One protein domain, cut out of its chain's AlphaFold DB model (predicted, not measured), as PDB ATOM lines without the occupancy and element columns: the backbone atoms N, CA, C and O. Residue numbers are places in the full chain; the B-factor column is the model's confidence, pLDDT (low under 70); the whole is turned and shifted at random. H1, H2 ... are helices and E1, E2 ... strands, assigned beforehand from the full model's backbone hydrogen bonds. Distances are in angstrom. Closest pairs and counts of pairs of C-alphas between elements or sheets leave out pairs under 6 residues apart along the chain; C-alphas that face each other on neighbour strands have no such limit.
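AT A GLANCE: This is residues 26 to 183 of the 271 residues of an uncharacterized protein of Prevotella sp. MGM2 (UniProt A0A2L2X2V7). A long, twisted antiparallel sheet, E3 E6 E7 E8, is covered over one face by helices H1 and H4, and H2 packs on these two helices away from the sheet. The narrow hairpin E4 and E5 sticks out far beyond one end of the sheet, while the small pair E1 and E2 lies by E8 and the start of H4. The 158 printed residues hold four named helices and eight named strands, in the order H1 H2 E1 H3 E2 H4 E3 E4 E5 E6 E7 E8, a mixed class. The whole is compact, with a radius of gyration of the C-alphas of 17.0 A, yet elongated, spanning 60 by 32 by 31 A.

IN THESE COORDINATES: H1, residues 32 to 44, begins at C-alpha 32 (49.742, 13.058, 90.629) and is 17.6 A long. H2 is residues 50 to 61, 16.7 A. E1, residues 75 to 77, H3, residues 79 to 82, and E2, residues 96 to 98, are short. H4, residues 99 to 112, is 18.5 A long. E3, residues 116 to 128, starts at (47.224, -11.142, 88.989), measures 32.8 A and bends by 61 degrees at residue 125. E4 is residues 132 to 135 and E5 residues 138 to 141. E6, residues 146 to 157, spans 33.6 A, and E7, residues 160 to 171, 34.4 A. E8, residues 177 to 181, ends at (59.827, 1.632, 100.923).

HOW THE PARTS SIT: In the large sheet E3 and E8 are edge strands. E3 and E6 are antiparallel, with N 119 and O 154 at 2.9 A. E6, E7 and E8 form a meander, each strand the antiparallel neighbour of the one before; N 153 and O 164 are 2.8 A apart, N 169 and O 179 2.9 A. H1 and H4 are on one face of this sheet, two layers of helices and strands. The closest C-alphas of H1 and E3 are those of Lys 42 and Val 118, 5.2 A. H4 lies over E3 at a height over the sheet of 9.3 A. H2 is not on the sheet. H1, H2 and H4 form an up and down bundle, each running against the one before. H1 and H2, a helical hairpin, touch at Phe 37 and Met 60, their closest C-alphas, 4.8 A, at a shallow tilt of 29 degrees. H2 and H4 touch, closest at the C-alphas of Lys 61 and Val 100, 6.4 A. H1 touches H4 with residues 41 to 44 alone, closest at the C-alphas of Met 44 and Tyr 111, 6.1 A. H3 only grazes the sheet with residues 79 to 82. E1 and E2 are antiparallel, with N 76 and O 97 at 2.8 A; the closest C-alphas of E1 and E8 are those of Ile 76 and Ile 180, 5.7 A. In the hairpin E4 and E5, N 140 and O 133 are 2.8 A apart; E4 is apart from E3, and E5 from E6. Every O i to N i+4 pair is within hydrogen-bond range in H1, H2 and H4; H3 is too short for one.

THE WHOLE: The C-alphas farthest apart, those of Gly 137 and Gly 158, are 61.4 A apart. The printed part has no cut. The links H2 to E1 and H3 to E2 are long, with 13 residues each. The mean pLDDT of the printed part is 91.1, and residues 66 to 72 and 143 to 144 are under 70.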
ATOM      1  N   ALA A  26      47.448  22.603 106.208       76.94
ATOM      2  CA  ALA A  26      46.717  21.757 105.285       76.94
ATOM      3  C   ALA A  26      47.656  20.636 104.829       76.94
ATOM      4  O   ALA A  26      48.776  20.902 104.386       76.94
ATOM      5  N   LEU A  27      47.219  19.387 104.989       84.62
ATOM      6  CA  LEU A  27      47.985  18.241 104.518       84.62
ATOM      7  C   LEU A  27      48.168  18.346 102.998       84.62
ATOM      8  O   LEU A  27      47.265  18.838 102.307       84.62
ATOM      9  N   PRO A  28      49.313  17.893 102.458       89.62
ATOM     10  CA  PRO A  28      49.510  17.905 101.022       89.62
ATOM     11  C   PRO A  28      48.467  17.017 100.342       89.62
ATOM     12  O   PRO A  28      48.058  15.980 100.868       89.62
ATOM     13  N   LYS A  29      48.042  17.416  99.143       92.00
ATOM     14  CA  LYS A  29      47.284  16.519  98.265       92.00
ATOM     15  C   LYS A  29      48.182  15.366  97.823       92.00
ATOM     16  O   LYS A  29      49.404  15.516  97.773       92.00
ATOM     17  N   THR A  30      47.568  14.246  97.462       94.62
ATOM     18  CA  THR A  30      48.288  13.132  96.854       94.62
ATOM     19  C   THR A  30      49.004  13.611  95.588       94.62
ATOM     20  O   THR A  30      48.377  14.259  94.744       94.62
ATOM     21  N   PRO A  31      50.304  13.327  95.423       95.62
ATOM     22  CA  PRO A  31      51.006  13.686  94.202       95.62
ATOM     23  C   PRO A  31      50.447  12.937  92.986       95.62
ATOM     24  O   PRO A  31      50.230  11.726  93.040       95.62
ATOM     25  N   ALA A  32      50.299  13.634  91.857       95.62
ATOM     26  CA  ALA A  32      49.742  13.058  90.629       95.62
ATOM     27  C   ALA A  32      50.523  11.829  90.130       95.62
ATOM     28  O   ALA A  32      49.927  10.902  89.595       95.62
ATOM     29  N   ALA A  33      51.846  11.776  90.331       96.38
ATOM     30  CA  ALA A  33      52.640  10.596  89.984       96.38
ATOM     31  C   ALA A  33      52.262   9.364  90.821       96.38
ATOM     32  O   ALA A  33      52.240   8.256  90.294       96.38
ATOM     33  N   VAL A  34      51.924   9.547  92.102       97.69
ATOM     34  CA  VAL A  34      51.450   8.453  92.958       97.69
ATOM     35  C   VAL A  34      50.082   7.988  92.468       97.69
ATOM     36  O   VAL A  34      49.899   6.803  92.197       97.69
ATOM     37  N   GLU A  35      49.140   8.914  92.267       97.50
ATOM     38  CA  GLU A  35      47.808   8.574  91.750       97.50
ATOM     39  C   GLU A  35      47.888   7.847  90.403       97.50
ATOM     40  O   GLU A  35      47.285   6.785  90.240       97.50
ATOM     41  N   ASN A  36      48.671   8.370  89.457       97.75
ATOM     42  CA  ASN A  36      48.833   7.789  88.127       97.75
ATOM     43  C   ASN A  36      49.497   6.414  88.171       97.75
ATOM     44  O   ASN A  36      49.043   5.515  87.464       97.75
ATOM     45  N   PHE A  37      50.524   6.219  89.005       98.00
ATOM     46  CA  PHE A  37      51.206   4.931  89.113       98.00
ATOM     47  C   PHE A  37      50.242   3.825  89.560       98.00
ATOM     48  O   PHE A  37      50.076   2.819  88.866       98.00
ATOM     49  N   TYR A  38      49.542   4.034  90.678       98.25
ATOM     50  CA  TYR A  38      48.648   3.015  91.233       98.25
ATOM     51  C   TYR A  38      47.343   2.865  90.442       98.25
ATOM     52  O   TYR A  38      46.890   1.740  90.211       98.25
ATOM     53  N   SER A  39      46.749   3.967  89.968       98.19
ATOM     54  CA  SER A  39      45.542   3.898  89.132       98.19
ATOM     55  C   SER A  39      45.813   3.200  87.801       98.19
ATOM     56  O   SER A  39      44.992   2.385  87.374       98.19
ATOM     57  N   SER A  40      46.977   3.430  87.184       98.38
ATOM     58  CA  SER A  40      47.365   2.745  85.948       98.38
ATOM     59  C   SER A  40      47.617   1.260  86.176       98.38
ATOM     60  O   SER A  40      47.158   0.439  85.383       98.38
ATOM     61  N   MET A  41      48.270   0.906  87.288       97.44
ATOM     62  CA  MET A  41      48.465  -0.486  87.699       97.44
ATOM     63  C   MET A  41      47.127  -1.218  87.860       97.44
ATOM     64  O   MET A  41      46.949  -2.317  87.337       97.44
ATOM     65  N   LYS A  42      46.152  -0.586  88.529       98.12
ATOM     66  CA  LYS A  42      44.798  -1.128  88.683       98.12
ATOM     67  C   LYS A  42      44.081  -1.239  87.337       98.12
ATOM     68  O   LYS A  42      43.565  -2.306  87.018       98.12
ATOM     69  N   ALA A  43      44.076  -0.173  86.533       97.94
ATOM     70  CA  ALA A  43      43.416  -0.131  85.225       97.94
ATOM     71  C   ALA A  43      43.965  -1.184  84.247       97.94
ATOM     72  O   ALA A  43      43.207  -1.735  83.447       97.94
ATOM     73  N   MET A  44      45.254  -1.515  84.349       96.88
ATOM     74  CA  MET A  44      45.898  -2.548  83.538       96.88
ATOM     75  C   MET A  44      45.257  -3.931  83.726       96.88
ATOM     76  O   MET A  44      45.175  -4.697  82.772       96.88
ATOM     77  N   GLY A  45      44.719  -4.226  84.914       94.38
ATOM     78  CA  GLY A  45      44.001  -5.478  85.186       94.38
ATOM     79  C   GLY A  45      42.603  -5.569  84.571       94.38
ATOM     80  O   GLY A  45      41.988  -6.635  84.621       94.38
ATOM     81  N   TYR A  46      42.091  -4.473  84.002       94.75
ATOM     82  CA  TYR A  46      40.758  -4.407  83.392       94.75
ATOM     83  C   TYR A  46      40.796  -4.145  81.885       94.75
ATOM     84  O   TYR A  46      39.755  -4.225  81.235       94.75
ATOM     85  N   THR A  47      41.962  -3.837  81.312       95.31
ATOM     86  CA  THR A  47      42.079  -3.609  79.870       95.31
ATOM     87  C   THR A  47      42.292  -4.915  79.109       95.31
ATOM     88  O   THR A  47      43.035  -5.800  79.534       95.31
ATOM     89  N   SER A  48      41.657  -5.023  77.945       94.94
ATOM     90  CA  SER A  48      41.940  -6.048  76.935       94.94
ATOM     91  C   SER A  48      42.610  -5.478  75.683       94.94
ATOM     92  O   SER A  48      42.988  -6.250  74.810       94.94
ATOM     93  N   ASP A  49      42.722  -4.150  75.578       96.88
ATOM     94  CA  ASP A  49      43.350  -3.464  74.450       96.88
ATOM     95  C   ASP A  49      44.877  -3.374  74.657       96.88
ATOM     96  O   ASP A  49      45.312  -2.755  75.640       96.88
ATOM     97  N   PRO A  50      45.693  -3.949  73.746       96.94
ATOM     98  CA  PRO A  50      47.150  -3.862  73.802       96.94
ATOM     99  C   PRO A  50      47.694  -2.436  73.771       96.94
ATOM    100  O   PRO A  50      48.665  -2.153  74.473       96.94
ATOM    101  N   ASN A  51      47.071  -1.532  73.007       97.44
ATOM    102  CA  ASN A  51      47.526  -0.144  72.919       97.44
ATOM    103  C   ASN A  51      47.297   0.562  74.253       97.44
ATOM    104  O   ASN A  51      48.216   1.152  74.820       97.44
ATOM    105  N   ARG A  52      46.105   0.385  74.832       97.88
ATOM    106  CA  ARG A  52      45.811   0.895  76.170       97.88
ATOM    107  C   ARG A  52      46.749   0.321  77.233       97.88
ATOM    108  O   ARG A  52      47.186   1.062  78.110       97.88
ATOM    109  N   ALA A  53      47.059  -0.973  77.182       97.81
ATOM    110  CA  ALA A  53      47.980  -1.597  78.132       97.81
ATOM    111  C   ALA A  53      49.401  -1.016  78.017       97.81
ATOM    112  O   ALA A  53      50.041  -0.744  79.035       97.81
ATOM    113  N   TYR A  54      49.866  -0.772  76.790       96.06
ATOM    114  CA  TYR A  54      51.139  -0.105  76.526       96.06
ATOM    115  C   TYR A  54      51.162   1.336  77.065       96.06
ATOM    116  O   TYR A  54      52.102   1.711  77.768       96.06
ATOM    117  N   ASP A  55      50.104   2.116  76.831       97.44
ATOM    118  CA  ASP A  55      50.002   3.497  77.323       97.44
ATOM    119  C   ASP A  55      50.009   3.572  78.855       97.44
ATOM    120  O   ASP A  55      50.692   4.413  79.440       97.44
ATOM    121  N   LEU A  56      49.293   2.660  79.523       98.25
ATOM    122  CA  LEU A  56      49.312   2.544  80.984       98.25
ATOM    123  C   LEU A  56      50.718   2.200  81.492       98.25
ATOM    124  O   LEU A  56      51.182   2.776  82.476       98.25
ATOM    125  N   GLN A  57      51.423   1.293  80.806       95.88
ATOM    126  CA  GLN A  57      52.803   0.954  81.143       95.88
ATOM    127  C   GLN A  57      53.734   2.167  81.012       95.88
ATOM    128  O   GLN A  57      54.551   2.420  81.901       95.88
ATOM    129  N   LYS A  58      53.605   2.929  79.921       93.94
ATOM    130  CA  LYS A  58      54.377   4.153  79.689       93.94
ATOM    131  C   LYS A  58      54.085   5.209  80.756       93.94
ATOM    132  O   LYS A  58      55.022   5.740  81.348       93.94
ATOM    133  N   SER A  59      52.810   5.438  81.069       94.62
ATOM    134  CA  SER A  59      52.392   6.394  82.101       94.62
ATOM    135  C   SER A  59      52.982   6.058  83.476       94.62
ATOM    136  O   SER A  59      53.487   6.943  84.165       94.62
ATOM    137  N   MET A  60      53.024   4.772  83.849       95.56
ATOM    138  CA  MET A  60      53.698   4.342  85.081       95.56
ATOM    139  C   MET A  60      55.199   4.650  85.065       95.56
ATOM    140  O   MET A  60      55.728   5.122  86.069       95.56
ATOM    141  N   LYS A  61      55.895   4.421  83.941       92.56
ATOM    142  CA  LYS A  61      57.343   4.691  83.822       92.56
ATOM    143  C   LYS A  61      57.654   6.175  84.018       92.56
ATOM    144  O   LYS A  61      58.617   6.517  84.696       92.56
ATOM    145  N   GLU A  62      56.793   7.051  83.506       91.31
ATOM    146  CA  GLU A  62      56.928   8.504  83.638       91.31
ATOM    147  C   GLU A  62      56.716   9.018  85.073       91.31
ATOM    148  O   GLU A  62      57.043  10.170  85.354       91.31
ATOM    149  N   CYS A  63      56.197   8.214  86.007       94.19
ATOM    150  CA  CYS A  63      55.954   8.646  87.391       94.19
ATOM    151  C   CYS A  63      57.241   8.794  88.224       94.19
ATOM    152  O   CYS A  63      57.245   9.493  89.241       94.19
ATOM    153  N   PHE A  64      58.333   8.160  87.802       91.56
ATOM    154  CA  PHE A  64      59.565   8.062  88.578       91.56
ATOM    155  C   PHE A  64      60.598   9.110  88.182       91.56
ATOM    156  O   PHE A  64      60.644   9.582  87.045       91.56
ATOM    157  N   TYR A  65      61.454   9.460  89.137       80.81
ATOM    158  CA  TYR A  65      62.625  10.273  88.870       80.81
ATOM    159  C   TYR A  65      63.709   9.409  88.214       80.81
ATOM    160  O   TYR A  65      64.392   8.639  88.885       80.81
ATOM    161  N   ALA A  66      63.866   9.532  86.899       69.06
ATOM    162  CA  ALA A  66      64.996   8.983  86.156       69.06
ATOM    163  C   ALA A  66      65.639  10.113  85.341       69.06
ATOM    164  O   ALA A  66      64.987  10.756  84.518       69.06
ATOM    165  N   ASN A  67      66.913  10.384  85.622       50.59
ATOM    166  CA  ASN A  67      67.720  11.362  84.900       50.59
ATOM    167  C   ASN A  67      68.203  10.676  83.603       50.59
ATOM    168  O   ASN A  67      69.125   9.867  83.643       50.59
ATOM    169  N   SER A  68      67.562  10.976  82.469       43.97
ATOM    170  CA  SER A  68      67.808  10.443  81.108       43.97
ATOM    171  C   SER A  68      67.189   9.084  80.735       43.97
ATOM    172  O   SER A  68      67.012   8.188  81.558       43.97
ATOM    173  N   GLU A  69      66.919   8.934  79.432       42.28
ATOM    174  CA  GLU A  69      66.338   7.764  78.746       42.28
ATOM    175  C   GLU A  69      67.168   6.464  78.864       42.28
ATOM    176  O   GLU A  69      66.745   5.416  78.381       42.28
ATOM    177  N   LEU A  70      68.336   6.515  79.515       44.12
ATOM    178  CA  LEU A  70      69.286   5.406  79.662       44.12
ATOM    179  C   LEU A  70      69.317   4.790  81.074       44.12
ATOM    180  O   LEU A  70      70.002   3.788  81.274       44.12
ATOM    181  N   VAL A  71      68.598   5.351  82.057       56.34
ATOM    182  CA  VAL A  71      68.578   4.826  83.435       56.34
ATOM    183  C   VAL A  71      67.355   3.935  83.644       56.34
ATOM    184  O   VAL A  71      66.222   4.317  83.366       56.34
ATOM    185  N   SER A  72      67.584   2.744  84.193       65.75
ATOM    186  CA  SER A  72      66.609   1.682  84.466       65.75
ATOM    187  C   SER A  72      65.523   2.031  85.507       65.75
ATOM    188  O   SER A  72      64.734   1.157  85.877       65.75
ATOM    189  N   GLY A  73      65.413   3.294  85.929       82.31
ATOM    190  CA  GLY A  73      64.493   3.776  86.959       82.31
ATOM    191  C   GLY A  73      65.128   3.863  88.350       82.31
ATOM    192  O   GLY A  73      66.346   3.797  88.481       82.31
ATOM    193  N   ILE A  74      64.298   4.020  89.384       87.69
ATOM    194  CA  ILE A  74      64.718   3.915  90.795       87.69
ATOM    195  C   ILE A  74      64.585   2.470  91.280       87.69
ATOM    196  O   ILE A  74      63.808   1.717  90.700       87.69
ATOM    197  N   ASP A  75      65.258   2.091  92.360       90.25
ATOM    198  CA  ASP A  75      65.006   0.800  93.007       90.25
ATOM    199  C   ASP A  75      63.651   0.807  93.738       90.25
ATOM    200  O   ASP A  75      63.308   1.762  94.433       90.25
ATOM    201  N   ILE A  76      62.880  -0.268  93.574       92.44
ATOM    202  CA  ILE A  76      61.582  -0.521  94.209       92.44
ATOM    203  C   ILE A  76      61.651  -1.879  94.922       92.44
ATOM    204  O   ILE A  76      62.193  -2.827  94.342       92.44
ATOM    205  N   PRO A  77      61.100  -2.015  96.144       94.00
ATOM    206  CA  PRO A  77      60.943  -3.304  96.810       94.00
ATOM    207  C   PRO A  77      60.312  -4.348  95.885       94.00
ATOM    208  O   PRO A  77      59.283  -4.113  95.250       94.00
ATOM    209  N   ASN A  78      60.951  -5.509  95.778       94.88
ATOM    210  CA  ASN A  78      60.474  -6.567  94.904       94.88
ATOM    211  C   ASN A  78      59.333  -7.343  95.567       94.88
ATOM    212  O   ASN A  78      59.571  -8.361  96.208       94.88
ATOM    213  N   ASP A  79      58.091  -6.910  95.376       95.06
ATOM    214  CA  ASP A  79      56.935  -7.644  95.899       95.06
ATOM    215  C   ASP A  79      56.804  -9.050  95.286       95.06
ATOM    216  O   ASP A  79      56.320  -9.977  95.938       95.06
ATOM    217  N   PHE A  80      57.269  -9.239  94.043       95.44
ATOM    218  CA  PHE A  80      57.096 -10.481  93.282       95.44
ATOM    219  C   PHE A  80      57.836 -11.677  93.891       95.44
ATOM    220  O   PHE A  80      57.390 -12.815  93.746       95.44
ATOM    221  N   ARG A  81      58.881 -11.421  94.685       94.62
ATOM    222  CA  ARG A  81      59.593 -12.453  95.454       94.62
ATOM    223  C   ARG A  81      58.713 -13.231  96.435       94.62
ATOM    224  O   ARG A  81      59.107 -14.283  96.922       94.62
ATOM    225  N   HIS A  82      57.544 -12.696  96.781       93.31
ATOM    226  CA  HIS A  82      56.616 -13.330  97.717       93.31
ATOM    227  C   HIS A  82      55.604 -14.252  97.027       93.31
ATOM    228  O   HIS A  82      54.768 -14.853  97.700       93.31
ATOM    229  N   PHE A  83      55.668 -14.389  95.700       93.69
ATOM    230  CA  PHE A  83      54.730 -15.202  94.937       93.69
ATOM    231  C   PHE A  83      55.412 -16.445  94.371       93.69
ATOM    232  O   PHE A  83      56.395 -16.356  93.641       93.69
ATOM    233  N   SER A  84      54.852 -17.621  94.658       90.12
ATOM    234  CA  SER A  84      55.418 -18.905  94.224       90.12
ATOM    235  C   SER A  84      55.537 -19.034  92.708       90.12
ATOM    236  O   SER A  84      56.490 -19.624  92.220       90.12
ATOM    237  N   TYR A  85      54.609 -18.456  91.943       88.62
ATOM    238  CA  TYR A  85      54.680 -18.510  90.486       88.62
ATOM    239  C   TYR A  85      55.881 -17.725  89.933       88.62
ATOM    240  O   TYR A  85      56.320 -18.027  88.834       88.62
ATOM    241  N   ASP A  86      56.437 -16.758  90.669       93.19
ATOM    242  CA  ASP A  86      57.593 -15.955  90.251       93.19
ATOM    243  C   ASP A  86      58.932 -16.684  90.484       93.19
ATOM    244  O   ASP A  86      59.963 -16.275  89.947       93.19
ATOM    245  N   SER A  87      58.922 -17.801  91.229       93.62
ATOM    246  CA  SER A  87      60.122 -18.479  91.751       93.62
ATOM    247  C   SER A  87      61.073 -19.038  90.697       93.62
ATOM    248  O   SER A  87      62.218 -19.362  91.001       93.62
ATOM    249  N   HIS A  88      60.596 -19.191  89.466       92.44
ATOM    250  CA  HIS A  88      61.389 -19.663  88.335       92.44
ATOM    251  C   HIS A  88      62.154 -18.529  87.636       92.44
ATOM    252  O   HIS A  88      62.995 -18.794  86.777       92.44
ATOM    253  N   THR A  89      61.872 -17.267  87.976       93.19
ATOM    254  CA  THR A  89      62.565 -16.116  87.397       93.19
ATOM    255  C   THR A  89      63.829 -15.796  88.194       93.19
ATOM    256  O   THR A  89      63.850 -15.864  89.420       93.19
ATOM    257  N   SER A  90      64.898 -15.381  87.509       91.31
ATOM    258  CA  SER A  90      66.169 -15.017  88.161       91.31
ATOM    259  C   SER A  90      66.043 -13.840  89.132       91.31
ATOM    260  O   SER A  90      66.846 -13.708  90.048       91.31
ATOM    261  N   SER A  91      65.029 -12.997  88.941       92.25
ATOM    262  CA  SER A  91      64.771 -11.819  89.770       92.25
ATOM    263  C   SER A  91      64.003 -12.124  91.056       92.25
ATOM    264  O   SER A  91      63.903 -11.250  91.910       92.25
ATOM    265  N   HIS A  92      63.508 -13.352  91.237       94.75
ATOM    266  CA  HIS A  92      62.741 -13.739  92.419       94.75
ATOM    267  C   HIS A  92      63.525 -13.573  93.726       94.75
ATOM    268  O   HIS A  92      62.973 -13.186  94.749       94.75
ATOM    269  N   SER A  93      64.831 -13.842  93.710       94.00
ATOM    270  CA  SER A  93      65.672 -13.722  94.903       94.00
ATOM    271  C   SER A  93      66.082 -12.283  95.218       94.00
ATOM    272  O   SER A  93      66.621 -12.035  96.296       94.00
ATOM    273  N   PHE A  94      65.838 -11.333  94.310       93.75
ATOM    274  CA  PHE A  94      66.273  -9.955  94.489       93.75
ATOM    275  C   PHE A  94      65.369  -9.244  95.491       93.75
ATOM    276  O   PHE A  94      64.146  -9.329  95.404       93.75
ATOM    277  N   ASP A  95      65.973  -8.503  96.419       91.75
ATOM    278  CA  ASP A  95      65.229  -7.658  97.359       91.75
ATOM    279  C   ASP A  95      64.561  -6.467  96.650       91.75
ATOM    280  O   ASP A  95      63.514  -5.990  97.087       91.75
ATOM    281  N   PHE A  96      65.152  -6.011  95.541       91.94
ATOM    282  CA  PHE A  96      64.730  -4.832  94.794       91.94
ATOM    283  C   PHE A  96      64.740  -5.093  93.291       91.94
ATOM    284  O   PHE A  96      65.549  -5.871  92.781       91.94
ATOM    285  N   LEU A  97      63.856  -4.398  92.584       92.94
ATOM    286  CA  LEU A  97      63.861  -4.282  91.132       92.94
ATOM    287  C   LEU A  97      63.950  -2.813  90.767       92.94
ATOM    288  O   LEU A  97      63.372  -1.969  91.446       92.94
ATOM    289  N   THR A  98      64.578  -2.506  89.640       92.00
ATOM    290  CA  THR A  98      64.456  -1.156  89.098       92.00
ATOM    291  C   THR A  98      62.996  -0.896  88.706       92.00
ATOM    292  O   THR A  98      62.266  -1.826  88.344       92.00
ATOM    293  N   SER A  99      62.542   0.356  88.736       93.00
ATOM    294  CA  SER A  99      61.129   0.672  88.514       93.00
ATOM    295  C   SER A  99      60.645   0.223  87.138       93.00
ATOM    296  O   SER A  99      59.526  -0.268  87.006       93.00
ATOM    297  N   VAL A 100      61.512   0.269  86.122       92.31
ATOM    298  CA  VAL A 100      61.223  -0.278  84.790       92.31
ATOM    299  C   VAL A 100      61.030  -1.797  84.826       92.31
ATOM    300  O   VAL A 100      60.067  -2.291  84.239       92.31
ATOM    301  N   MET A 101      61.896  -2.544  85.520       93.69
ATOM    302  CA  MET A 101      61.755  -4.000  85.666       93.69
ATOM    303  C   MET A 101      60.485  -4.365  86.438       93.69
ATOM    304  O   MET A 101      59.742  -5.252  86.017       93.69
ATOM    305  N   TYR A 102      60.204  -3.637  87.520       95.62
ATOM    306  CA  TYR A 102      58.997  -3.798  88.322       95.62
ATOM    307  C   TYR A 102      57.731  -3.595  87.475       95.62
ATOM    308  O   TYR A 102      56.839  -4.443  87.452       95.62
ATOM    309  N   ILE A 103      57.679  -2.509  86.696       96.31
ATOM    310  CA  ILE A 103      56.569  -2.199  85.781       96.31
ATOM    311  C   ILE A 103      56.435  -3.241  84.660       96.31
ATOM    312  O   ILE A 103      55.323  -3.567  84.240       96.31
ATOM    313  N   ASN A 104      57.546  -3.780  84.159       95.25
ATOM    314  CA  ASN A 104      57.499  -4.837  83.152       95.25
ATOM    315  C   ASN A 104      56.891  -6.129  83.727       95.25
ATOM    316  O   ASN A 104      56.055  -6.731  83.055       95.25
ATOM    317  N   LYS A 105      57.217  -6.498  84.975       95.94
ATOM    318  CA  LYS A 105      56.577  -7.630  85.671       95.94
ATOM    319  C   LYS A 105      55.091  -7.403  85.933       95.94
ATOM    320  O   LYS A 105      54.294  -8.309  85.721       95.94
ATOM    321  N   ILE A 106      54.695  -6.187  86.321       96.62
ATOM    322  CA  ILE A 106      53.274  -5.802  86.399       96.62
ATOM    323  C   ILE A 106      52.582  -6.089  85.065       96.62
ATOM    324  O   ILE A 106      51.547  -6.749  85.033       96.62
ATOM    325  N   TYR A 107      53.152  -5.601  83.965       97.25
ATOM    326  CA  TYR A 107      52.576  -5.772  82.633       97.25
ATOM    327  C   TYR A 107      52.468  -7.245  82.219       97.25
ATOM    328  O   TYR A 107      51.461  -7.656  81.644       97.25
ATOM    329  N   GLU A 108      53.474  -8.052  82.541       96.25
ATOM    330  CA  GLU A 108      53.452  -9.495  82.315       96.25
ATOM    331  C   GLU A 108      52.342 -10.175  83.133       96.25
ATOM    332  O   GLU A 108      51.395 -10.711  82.558       96.25
ATOM    333  N   TYR A 109      52.370 -10.057  84.461       96.62
ATOM    334  CA  TYR A 109      51.481 -10.828  85.338       96.62
ATOM    335  C   TYR A 109      50.029 -10.346  85.346       96.62
ATOM    336  O   TYR A 109      49.108 -11.153  85.504       96.62
ATOM    337  N   ILE A 110      49.798  -9.042  85.176       96.69
ATOM    338  CA  ILE A 110      48.450  -8.465  85.213       96.69
ATOM    339  C   ILE A 110      47.794  -8.488  83.833       96.69
ATOM    340  O   ILE A 110      46.625  -8.851  83.725       96.69
ATOM    341  N   TYR A 111      48.521  -8.097  82.780       97.62
ATOM    342  CA  TYR A 111      47.925  -7.921  81.455       97.62
ATOM    343  C   TYR A 111      48.141  -9.116  80.522       97.62
ATOM    344  O   TYR A 111      47.165  -9.606  79.947       97.62
ATOM    345  N   LYS A 112      49.385  -9.591  80.359       97.00
ATOM    346  CA  LYS A 112      49.682 -10.702  79.435       97.00
ATOM    347  C   LYS A 112      49.151 -12.031  79.962       97.00
ATOM    348  O   LYS A 112      48.360 -12.680  79.283       97.00
ATOM    349  N   ASP A 113      49.548 -12.385  81.178       95.44
ATOM    350  CA  ASP A 113      49.247 -13.692  81.767       95.44
ATOM    351  C   ASP A 113      47.897 -13.695  82.490       95.44
ATOM    352  O   ASP A 113      47.281 -14.742  82.675       95.44
ATOM    353  N   LYS A 114      47.420 -12.508  82.896       95.00
ATOM    354  CA  LYS A 114      46.149 -12.297  83.613       95.00
ATOM    355  C   LYS A 114      46.005 -13.146  84.880       95.00
ATOM    356  O   LYS A 114      44.894 -13.480  85.296       95.00
ATOM    357  N   ILE A 115      47.128 -13.465  85.518       94.50
ATOM    358  CA  ILE A 115      47.186 -14.257  86.753       94.50
ATOM    359  C   ILE A 115      47.020 -13.401  88.011       94.50
ATOM    360  O   ILE A 115      46.747 -13.927  89.092       94.50
ATOM    361  N   MET A 116      47.172 -12.082  87.879       95.69
ATOM    362  CA  MET A 116      47.224 -11.142  88.989       95.69
ATOM    363  C   MET A 116      46.286  -9.953  88.763       95.69
ATOM    364  O   MET A 116      46.206  -9.393  87.673       95.69
ATOM    365  N   LYS A 117      45.605  -9.525  89.828       95.38
ATOM    366  CA  LYS A 117      44.903  -8.234  89.892       95.38
ATOM    367  C   LYS A 117      45.471  -7.382  91.014       95.38
ATOM    368  O   LYS A 117      46.016  -7.914  91.979       95.38
ATOM    369  N   VAL A 118      45.299  -6.071  90.896       96.69
ATOM    370  CA  VAL A 118      45.744  -5.101  91.900       96.69
ATOM    371  C   VAL A 118      44.586  -4.241  92.359       96.69
ATOM    372  O   VAL A 118      43.794  -3.756  91.550       96.69
ATOM    373  N   ASP A 119      44.540  -4.017  93.663       97.31
ATOM    374  CA  ASP A 119      43.807  -2.922  94.275       97.31
ATOM    375  C   ASP A 119      44.748  -2.084  95.142       97.31
ATOM    376  O   ASP A 119      45.820  -2.550  95.540       97.31
ATOM    377  N   TYR A 120      44.361  -0.848  95.436       98.06
ATOM    378  CA  TYR A 120      45.163   0.042  96.265       98.06
ATOM    379  C   TYR A 120      44.298   1.032  97.044       98.06
ATOM    380  O   TYR A 120      43.185   1.362  96.638       98.06
ATOM    381  N   ASP A 121      44.844   1.518  98.154       97.94
ATOM    382  CA  ASP A 121      44.235   2.547  98.989       97.94
ATOM    383  C   ASP A 121      45.300   3.543  99.463       97.94
ATOM    384  O   ASP A 121      46.289   3.156 100.091       97.94
ATOM    385  N   ILE A 122      45.105   4.823  99.149       97.56
ATOM    386  CA  ILE A 122      46.005   5.907  99.554       97.56
ATOM    387  C   ILE A 122      45.559   6.389 100.930       97.56
ATOM    388  O   ILE A 122      44.499   6.987 101.086       97.56
ATOM    389  N   ARG A 123      46.378   6.105 101.944       96.25
ATOM    390  CA  ARG A 123      46.008   6.248 103.356       96.25
ATOM    391  C   ARG A 123      46.243   7.648 103.900       96.25
ATOM    392  O   ARG A 123      45.427   8.152 104.665       96.25
ATOM    393  N   SER A 124      47.380   8.248 103.562       95.06
ATOM    394  CA  SER A 124      47.783   9.538 104.118       95.06
ATOM    395  C   SER A 124      48.841  10.211 103.263       95.06
ATOM    396  O   SER A 124      49.654   9.536 102.636       95.06
ATOM    397  N   ASN A 125      48.873  11.539 103.342       94.44
ATOM    398  CA  ASN A 125      49.907  12.381 102.763       94.44
ATOM    399  C   ASN A 125      50.437  13.323 103.847       94.44
ATOM    400  O   ASN A 125      49.649  13.944 104.563       94.44
ATOM    401  N   GLU A 126      51.753  13.461 103.951       92.56
ATOM    402  CA  GLU A 126      52.397  14.400 104.867       92.56
ATOM    403  C   GLU A 126      53.598  15.075 104.208       92.56
ATOM    404  O   GLU A 126      54.269  14.499 103.352       92.56
ATOM    405  N   TYR A 127      53.889  16.309 104.607       90.69
ATOM    406  CA  TYR A 127      55.133  16.949 104.204       90.69
ATOM    407  C   TYR A 127      56.315  16.319 104.942       90.69
ATOM    408  O   TYR A 127      56.257  16.058 106.148       90.69
ATOM    409  N   PHE A 128      57.407  16.098 104.218       90.56
ATOM    410  CA  PHE A 128      58.560  15.359 104.703       90.56
ATOM    411  C   PHE A 128      59.880  16.054 104.359       90.56
ATOM    412  O   PHE A 128      60.030  16.667 103.303       90.56
ATOM    413  N   GLY A 129      60.853  15.911 105.264       89.44
ATOM    414  CA  GLY A 129      62.191  16.484 105.135       89.44
ATOM    415  C   GLY A 129      62.251  18.014 105.239       89.44
ATOM    416  O   GLY A 129      61.238  18.706 105.308       89.44
ATOM    417  N   VAL A 130      63.477  18.528 105.284       91.25
ATOM    418  CA  VAL A 130      63.849  19.948 105.180       91.25
ATOM    419  C   VAL A 130      65.201  19.985 104.485       91.25
ATOM    420  O   VAL A 130      66.032  19.125 104.743       91.25
ATOM    421  N   GLN A 131      65.466  20.959 103.626       91.69
ATOM    422  CA  GLN A 131      66.756  21.069 102.942       91.69
ATOM    423  C   GLN A 131      67.406  22.434 103.205       91.69
ATOM    424  O   GLN A 131      66.703  23.382 103.557       91.69
ATOM    425  N   PRO A 132      68.735  22.569 103.062       93.25
ATOM    426  CA  PRO A 132      69.388  23.870 103.141       93.25
ATOM    427  C   PRO A 132      68.945  24.758 101.975       93.25
ATOM    428  O   PRO A 132      68.987  24.336 100.816       93.25
ATOM    429  N   GLU A 133      68.558  25.987 102.296       92.75
ATOM    430  CA  GLU A 133      68.229  27.046 101.336       92.75
ATOM    431  C   GLU A 133      68.922  28.350 101.728       92.75
ATOM    432  O   GLU A 133      69.602  28.435 102.756       92.75
ATOM    433  N   PHE A 134      68.789  29.363 100.879       92.00
ATOM    434  CA  PHE A 134      69.338  30.684 101.121       92.00
ATOM    435  C   PHE A 134      68.255  31.739 100.945       92.00
ATOM    436  O   PHE A 134      67.733  31.935  99.848       92.00
ATOM    437  N   GLU A 135      67.950  32.437 102.031       90.00
ATOM    438  CA  GLU A 135      66.916  33.465 102.084       90.00
ATOM    439  C   GLU A 135      67.441  34.637 102.909       90.00
ATOM    440  O   GLU A 135      68.090  34.439 103.937       90.00
ATOM    441  N   GLU A 136      67.184  35.865 102.455       84.69
ATOM    442  CA  GLU A 136      67.546  37.094 103.180       84.69
ATOM    443  C   GLU A 136      69.024  37.160 103.620       84.69
ATOM    444  O   GLU A 136      69.346  37.647 104.704       84.69
ATOM    445  N   GLY A 137      69.949  36.639 102.808       84.12
ATOM    446  CA  GLY A 137      71.383  36.730 103.105       84.12
ATOM    447  C   GLY A 137      71.936  35.676 104.071       84.12
ATOM    448  O   GLY A 137      73.121  35.704 104.419       84.12
ATOM    449  N   LYS A 138      71.108  34.733 104.523       89.75
ATOM    450  CA  LYS A 138      71.486  33.709 105.506       89.75
ATOM    451  C   LYS A 138      71.081  32.317 105.037       89.75
ATOM    452  O   LYS A 138      70.169  32.142 104.234       89.75
ATOM    453  N   LEU A 139      71.766  31.311 105.581       91.75
ATOM    454  CA  LEU A 139      71.328  29.928 105.453       91.75
ATOM    455  C   LEU A 139      69.968  29.773 106.133       91.75
ATOM    456  O   LEU A 139      69.831  30.073 107.323       91.75
ATOM    457  N   SER A 140      68.999  29.262 105.389       90.81
ATOM    458  CA  SER A 140      67.673  28.928 105.879       90.81
ATOM    459  C   SER A 140      67.353  27.450 105.622       90.81
ATOM    460  O   SER A 140      68.224  26.622 105.323       90.81
ATOM    461  N   ALA A 141      66.098  27.102 105.858       87.38
ATOM    462  CA  ALA A 141      65.541  25.776 105.703       87.38
ATOM    463  C   ALA A 141      64.415  25.863 104.672       87.38
ATOM    464  O   ALA A 141      63.555  26.732 104.800       87.38
ATOM    465  N   SER A 142      64.402  24.967 103.685       82.00
ATOM    466  CA  SER A 142      63.316  24.913 102.711       82.00
ATOM    467  C   SER A 142      61.987  24.626 103.396       82.00
ATOM    468  O   SER A 142      61.887  23.791 104.305       82.00
ATOM    469  N   THR A 143      60.931  25.258 102.903       66.75
ATOM    470  CA  THR A 143      59.583  24.787 103.183       66.75
ATOM    471  C   THR A 143      59.303  23.570 102.307       66.75
ATOM    472  O   THR A 143      59.084  23.700 101.107       66.75
ATOM    473  N   MET A 144      59.284  22.396 102.943       67.56
ATOM    474  CA  MET A 144      58.569  21.202 102.477       67.56
ATOM    475  C   MET A 144      59.053  20.625 101.129       67.56
ATOM    476  O   MET A 144      58.329  20.662 100.137       67.56
ATOM    477  N   PRO A 145      60.271  20.056 101.084       76.75
ATOM    478  CA  PRO A 145      60.888  19.564  99.853       76.75
ATOM    479  C   PRO A 145      60.243  18.282  99.318       76.75
ATOM    480  O   PRO A 145      60.335  17.994  98.126       76.75
ATOM    481  N   CYS A 146      59.608  17.490 100.183       89.44
ATOM    482  CA  CYS A 146      59.064  16.195  99.809       89.44
ATOM    483  C   CYS A 146      57.663  15.989 100.381       89.44
ATOM    484  O   CYS A 146      57.305  16.526 101.432       89.44
ATOM    485  N   ILE A 147      56.888  15.156  99.697       93.38
ATOM    486  CA  ILE A 147      55.618  14.620 100.177       93.38
ATOM    487  C   ILE A 147      55.829  13.128 100.420       93.38
ATOM    488  O   ILE A 147      56.287  12.406  99.534       93.38
ATOM    489  N   LYS A 148      55.504  12.676 101.629       94.44
ATOM    490  CA  LYS A 148      55.450  11.266 101.998       94.44
ATOM    491  C   LYS A 148      54.004  10.791 101.896       94.44
ATOM    492  O   LYS A 148      53.123  11.344 102.553       94.44
ATOM    493  N   THR A 149      53.777   9.766 101.083       97.06
ATOM    494  CA  THR A 149      52.459   9.163 100.853       97.06
ATOM    495  C   THR A 149      52.463   7.722 101.340       97.06
ATOM    496  O   THR A 149      53.317   6.944 100.924       97.06
ATOM    497  N   CYS A 150      51.518   7.345 102.196       96.88
ATOM    498  CA  CYS A 150      51.350   5.952 102.615       96.88
ATOM    499  C   CYS A 150      50.292   5.286 101.732       96.88
ATOM    500  O   CYS A 150      49.157   5.767 101.664       96.88
ATOM    501  N   VAL A 151      50.642   4.178 101.083       98.00
ATOM    502  CA  VAL A 151      49.748   3.429 100.191       98.00
ATOM    503  C   VAL A 151      49.670   1.984 100.652       98.00
ATOM    504  O   VAL A 151      50.685   1.348 100.902       98.00
ATOM    505  N   ARG A 152      48.453   1.445 100.738       97.75
ATOM    506  CA  ARG A 152      48.232   0.007 100.882       97.75
ATOM    507  C   ARG A 152      47.949  -0.580  99.513       97.75
ATOM    508  O   ARG A 152      46.893  -0.307  98.947       97.75
ATOM    509  N   LYS A 153      48.839  -1.425  99.012       96.88
ATOM    510  CA  LYS A 153      48.672  -2.173  97.764       96.88
ATOM    511  C   LYS A 153      48.244  -3.603  98.075       96.88
ATOM    512  O   LYS A 153      48.743  -4.228  99.006       96.88
ATOM    513  N   THR A 154      47.280  -4.126  97.324       97.69
ATOM    514  CA  THR A 154      46.794  -5.502  97.465       97.69
ATOM    515  C   THR A 154      46.857  -6.219  96.128       97.69
ATOM    516  O   THR A 154      46.144  -5.860  95.194       97.69
ATOM    517  N   TYR A 155      47.657  -7.277  96.066       97.19
ATOM    518  CA  TYR A 155      47.672  -8.213  94.951       97.19
ATOM    519  C   TYR A 155      46.674  -9.346  95.192       97.19
ATOM    520  O   TYR A 155      46.603  -9.899  96.291       97.19
ATOM    521  N   ILE A 156      45.918  -9.704  94.156       95.31
ATOM    522  CA  ILE A 156      44.958 -10.808  94.165       95.31
ATOM    523  C   ILE A 156      45.404 -11.834  93.123       95.31
ATOM    524  O   ILE A 156      45.384 -11.536  91.929       95.31
ATOM    525  N   VAL A 157      45.792 -13.028  93.573       93.25
ATOM    526  CA  VAL A 157      46.308 -14.123  92.730       93.25
ATOM    527  C   VAL A 157      45.600 -15.410  93.131       93.25
ATOM    528  O   VAL A 157      45.628 -15.788  94.298       93.25
ATOM    529  N   GLY A 158      44.901 -16.065  92.198       87.44
ATOM    530  CA  GLY A 158      44.159 -17.302  92.494       87.44
ATOM    531  C   GLY A 158      43.146 -17.178  93.648       87.44
ATOM    532  O   GLY A 158      42.907 -18.142  94.364       87.44
ATOM    533  N   GLY A 159      42.601 -15.977  93.884       85.88
ATOM    534  CA  GLY A 159      41.706 -15.672  95.010       85.88
ATOM    535  C   GLY A 159      42.410 -15.338  96.335       85.88
ATOM    536  O   GLY A 159      41.766 -14.804  97.238       85.88
ATOM    537  N   GLN A 160      43.719 -15.573  96.451       91.94
ATOM    538  CA  GLN A 160      44.511 -15.173  97.615       91.94
ATOM    539  C   GLN A 160      44.866 -13.688  97.553       91.94
ATOM    540  O   GLN A 160      45.162 -13.152  96.483       91.94
ATOM    541  N   ARG A 161      44.853 -13.028  98.715       95.38
ATOM    542  CA  ARG A 161      45.166 -11.602  98.863       95.38
ATOM    543  C   ARG A 161      46.511 -11.439  99.562       95.38
ATOM    544  O   ARG A 161      46.658 -11.891 100.692       95.38
ATOM    545  N   ASN A 162      47.440 -10.743  98.917       95.44
ATOM    546  CA  ASN A 162      48.732 -10.359  99.486       95.44
ATOM    547  C   ASN A 162      48.781  -8.837  99.615       95.44
ATOM    548  O   ASN A 162      48.495  -8.129  98.648       95.44
ATOM    549  N   VAL A 163      49.082  -8.339 100.813       96.19
ATOM    550  CA  VAL A 163      48.984  -6.915 101.163       96.19
ATOM    551  C   VAL A 163      50.372  -6.360 101.453       96.19
ATOM    552  O   VAL A 163      51.116  -6.948 102.231       96.19
ATOM    553  N   PHE A 164      50.673  -5.210 100.857       95.38
ATOM    554  CA  PHE A 164      51.927  -4.483 101.002       95.38
ATOM    555  C   PHE A 164      51.607  -3.052 101.435       95.38
ATOM    556  O   PHE A 164      50.853  -2.350 100.757       95.38
ATOM    557  N   ASP A 165      52.136  -2.644 102.586       95.06
ATOM    558  CA  ASP A 165      52.045  -1.266 103.064       95.06
ATOM    559  C   ASP A 165      53.334  -0.534 102.680       95.06
ATOM    560  O   ASP A 165      54.428  -0.882 103.126       95.06
ATOM    561  N   GLU A 166      53.187   0.472 101.825       95.44
ATOM    562  CA  GLU A 166      54.281   1.166 101.161       95.44
ATOM    563  C   GLU A 166      54.309   2.638 101.577       95.44
ATOM    564  O   GLU A 166      53.279   3.290 101.771       95.44
ATOM    565  N   THR A 167      55.513   3.183 101.683       96.31
ATOM    566  CA  THR A 167      55.778   4.605 101.882       96.31
ATOM    567  C   THR A 167      56.461   5.157 100.643       96.31
ATOM    568  O   THR A 167      57.551   4.714 100.283       96.31
ATOM    569  N   ILE A 168      55.824   6.137 100.011       96.25
ATOM    570  CA  ILE A 168      56.255   6.743  98.754       96.25
ATOM    571  C   ILE A 168      56.768   8.143  99.032       96.25
ATOM    572  O   ILE A 168      56.062   8.951  99.638       96.25
ATOM    573  N   TYR A 169      57.978   8.440  98.571       94.50
ATOM    574  CA  TYR A 169      58.575   9.763  98.698       94.50
ATOM    575  C   TYR A 169      58.572  10.457  97.343       94.50
ATOM    576  O   TYR A 169      59.174   9.982  96.377       94.50
ATOM    577  N   THR A 170      57.895  11.597  97.276       93.62
ATOM    578  CA  THR A 170      57.738  12.395  96.060       93.62
ATOM    579  C   THR A 170      58.365  13.766  96.243       93.62
ATOM    580  O   THR A 170      58.227  14.381  97.300       93.62
ATOM    581  N   ASP A 171      59.038  14.255  95.208       87.81
ATOM    582  CA  ASP A 171      59.509  15.635  95.152       87.81
ATOM    583  C   ASP A 171      58.333  16.614  95.123       87.81
ATOM    584  O   ASP A 171      57.445  16.486  94.277       87.81
ATOM    585  N   ALA A 172      58.330  17.624  95.990       85.06
ATOM    586  CA  ALA A 172      57.239  18.597  96.005       85.06
ATOM    587  C   ALA A 172      57.243  19.515  94.766       85.06
ATOM    588  O   ALA A 172      56.192  20.044  94.405       85.06
ATOM    589  N   GLN A 173      58.396  19.703  94.110       80.69
ATOM    590  CA  GLN A 173      58.525  20.592  92.946       80.69
ATOM    591  C   GLN A 173      58.227  19.878  91.624       80.69
ATOM    592  O   GLN A 173      57.371  20.319  90.861       80.69
ATOM    593  N   SER A 174      58.923  18.778  91.339       83.12
ATOM    594  CA  SER A 174      58.753  18.004  90.102       83.12
ATOM    595  C   SER A 174      57.569  17.040  90.151       83.12
ATOM    596  O   SER A 174      57.124  16.566  89.105       83.12
ATOM    597  N   GLY A 175      57.067  16.712  91.347       88.00
ATOM    598  CA  GLY A 175      55.982  15.751  91.534       88.00
ATOM    599  C   GLY A 175      56.367  14.303  91.219       88.00
ATOM    600  O   GLY A 175      55.477  13.459  91.157       88.00
ATOM    601  N   LYS A 176      57.657  13.998  90.999       91.12
ATOM    602  CA  LYS A 176      58.155  12.657  90.648       91.12
ATOM    603  C   LYS A 176      58.484  11.818  91.881       91.12
ATOM    604  O   LYS A 176      58.952  12.335  92.896       91.12
ATOM    605  N   ILE A 177      58.282  10.507  91.770       93.88
ATOM    606  CA  ILE A 177      58.615   9.542  92.823       93.88
ATOM    607  C   ILE A 177      60.134   9.348  92.874       93.88
ATOM    608  O   ILE A 177      60.748   8.949  91.884       93.88
ATOM    609  N   TYR A 178      60.717   9.621  94.040       89.94
ATOM    610  CA  TYR A 178      62.137   9.425  94.330       89.94
ATOM    611  C   TYR A 178      62.441   8.085  94.983       89.94
ATOM    612  O   TYR A 178      63.562   7.600  94.848       89.94
ATOM    613  N   ASP A 179      61.496   7.547  95.754       92.44
ATOM    614  CA  ASP A 179      61.724   6.346  96.548       92.44
ATOM    615  C   ASP A 179      60.404   5.669  96.933       92.44
ATOM    616  O   ASP A 179      59.381   6.344  97.113       92.44
ATOM    617  N   ILE A 180      60.453   4.347  97.090       94.25
ATOM    618  CA  ILE A 180      59.370   3.502  97.599       94.25
ATOM    619  C   ILE A 180      59.971   2.564  98.646       94.25
ATOM    620  O   ILE A 180      60.946   1.869  98.378       94.25
ATOM    621  N   SER A 181      59.379   2.512  99.839       90.44
ATOM    622  CA  SER A 181      59.827   1.632 100.923       90.44
ATOM    623  C   SER A 181      58.665   0.873 101.562       90.44
ATOM    624  O   SER A 181      57.649   1.472 101.905       90.44
ATOM    625  N   ASN A 182      58.855  -0.421 101.828       85.38
ATOM    626  CA  ASN A 182      57.902  -1.276 102.552       85.38
ATOM    627  C   ASN A 182      58.245  -1.334 104.054       85.38
ATOM    628  O   ASN A 182      58.413  -2.406 104.629       85.38
ATOM    629  N   GLY A 183      58.467  -0.169 104.675       72.44
ATOM    630  CA  GLY A 183      58.937  -0.058 106.066       72.44
ATOM    631  C   GLY A 183      60.434  -0.347 106.263       72.44
ATOM    632  O   GLY A 183      60.911  -0.385 107.395       72.44
TER     633      GLY A 183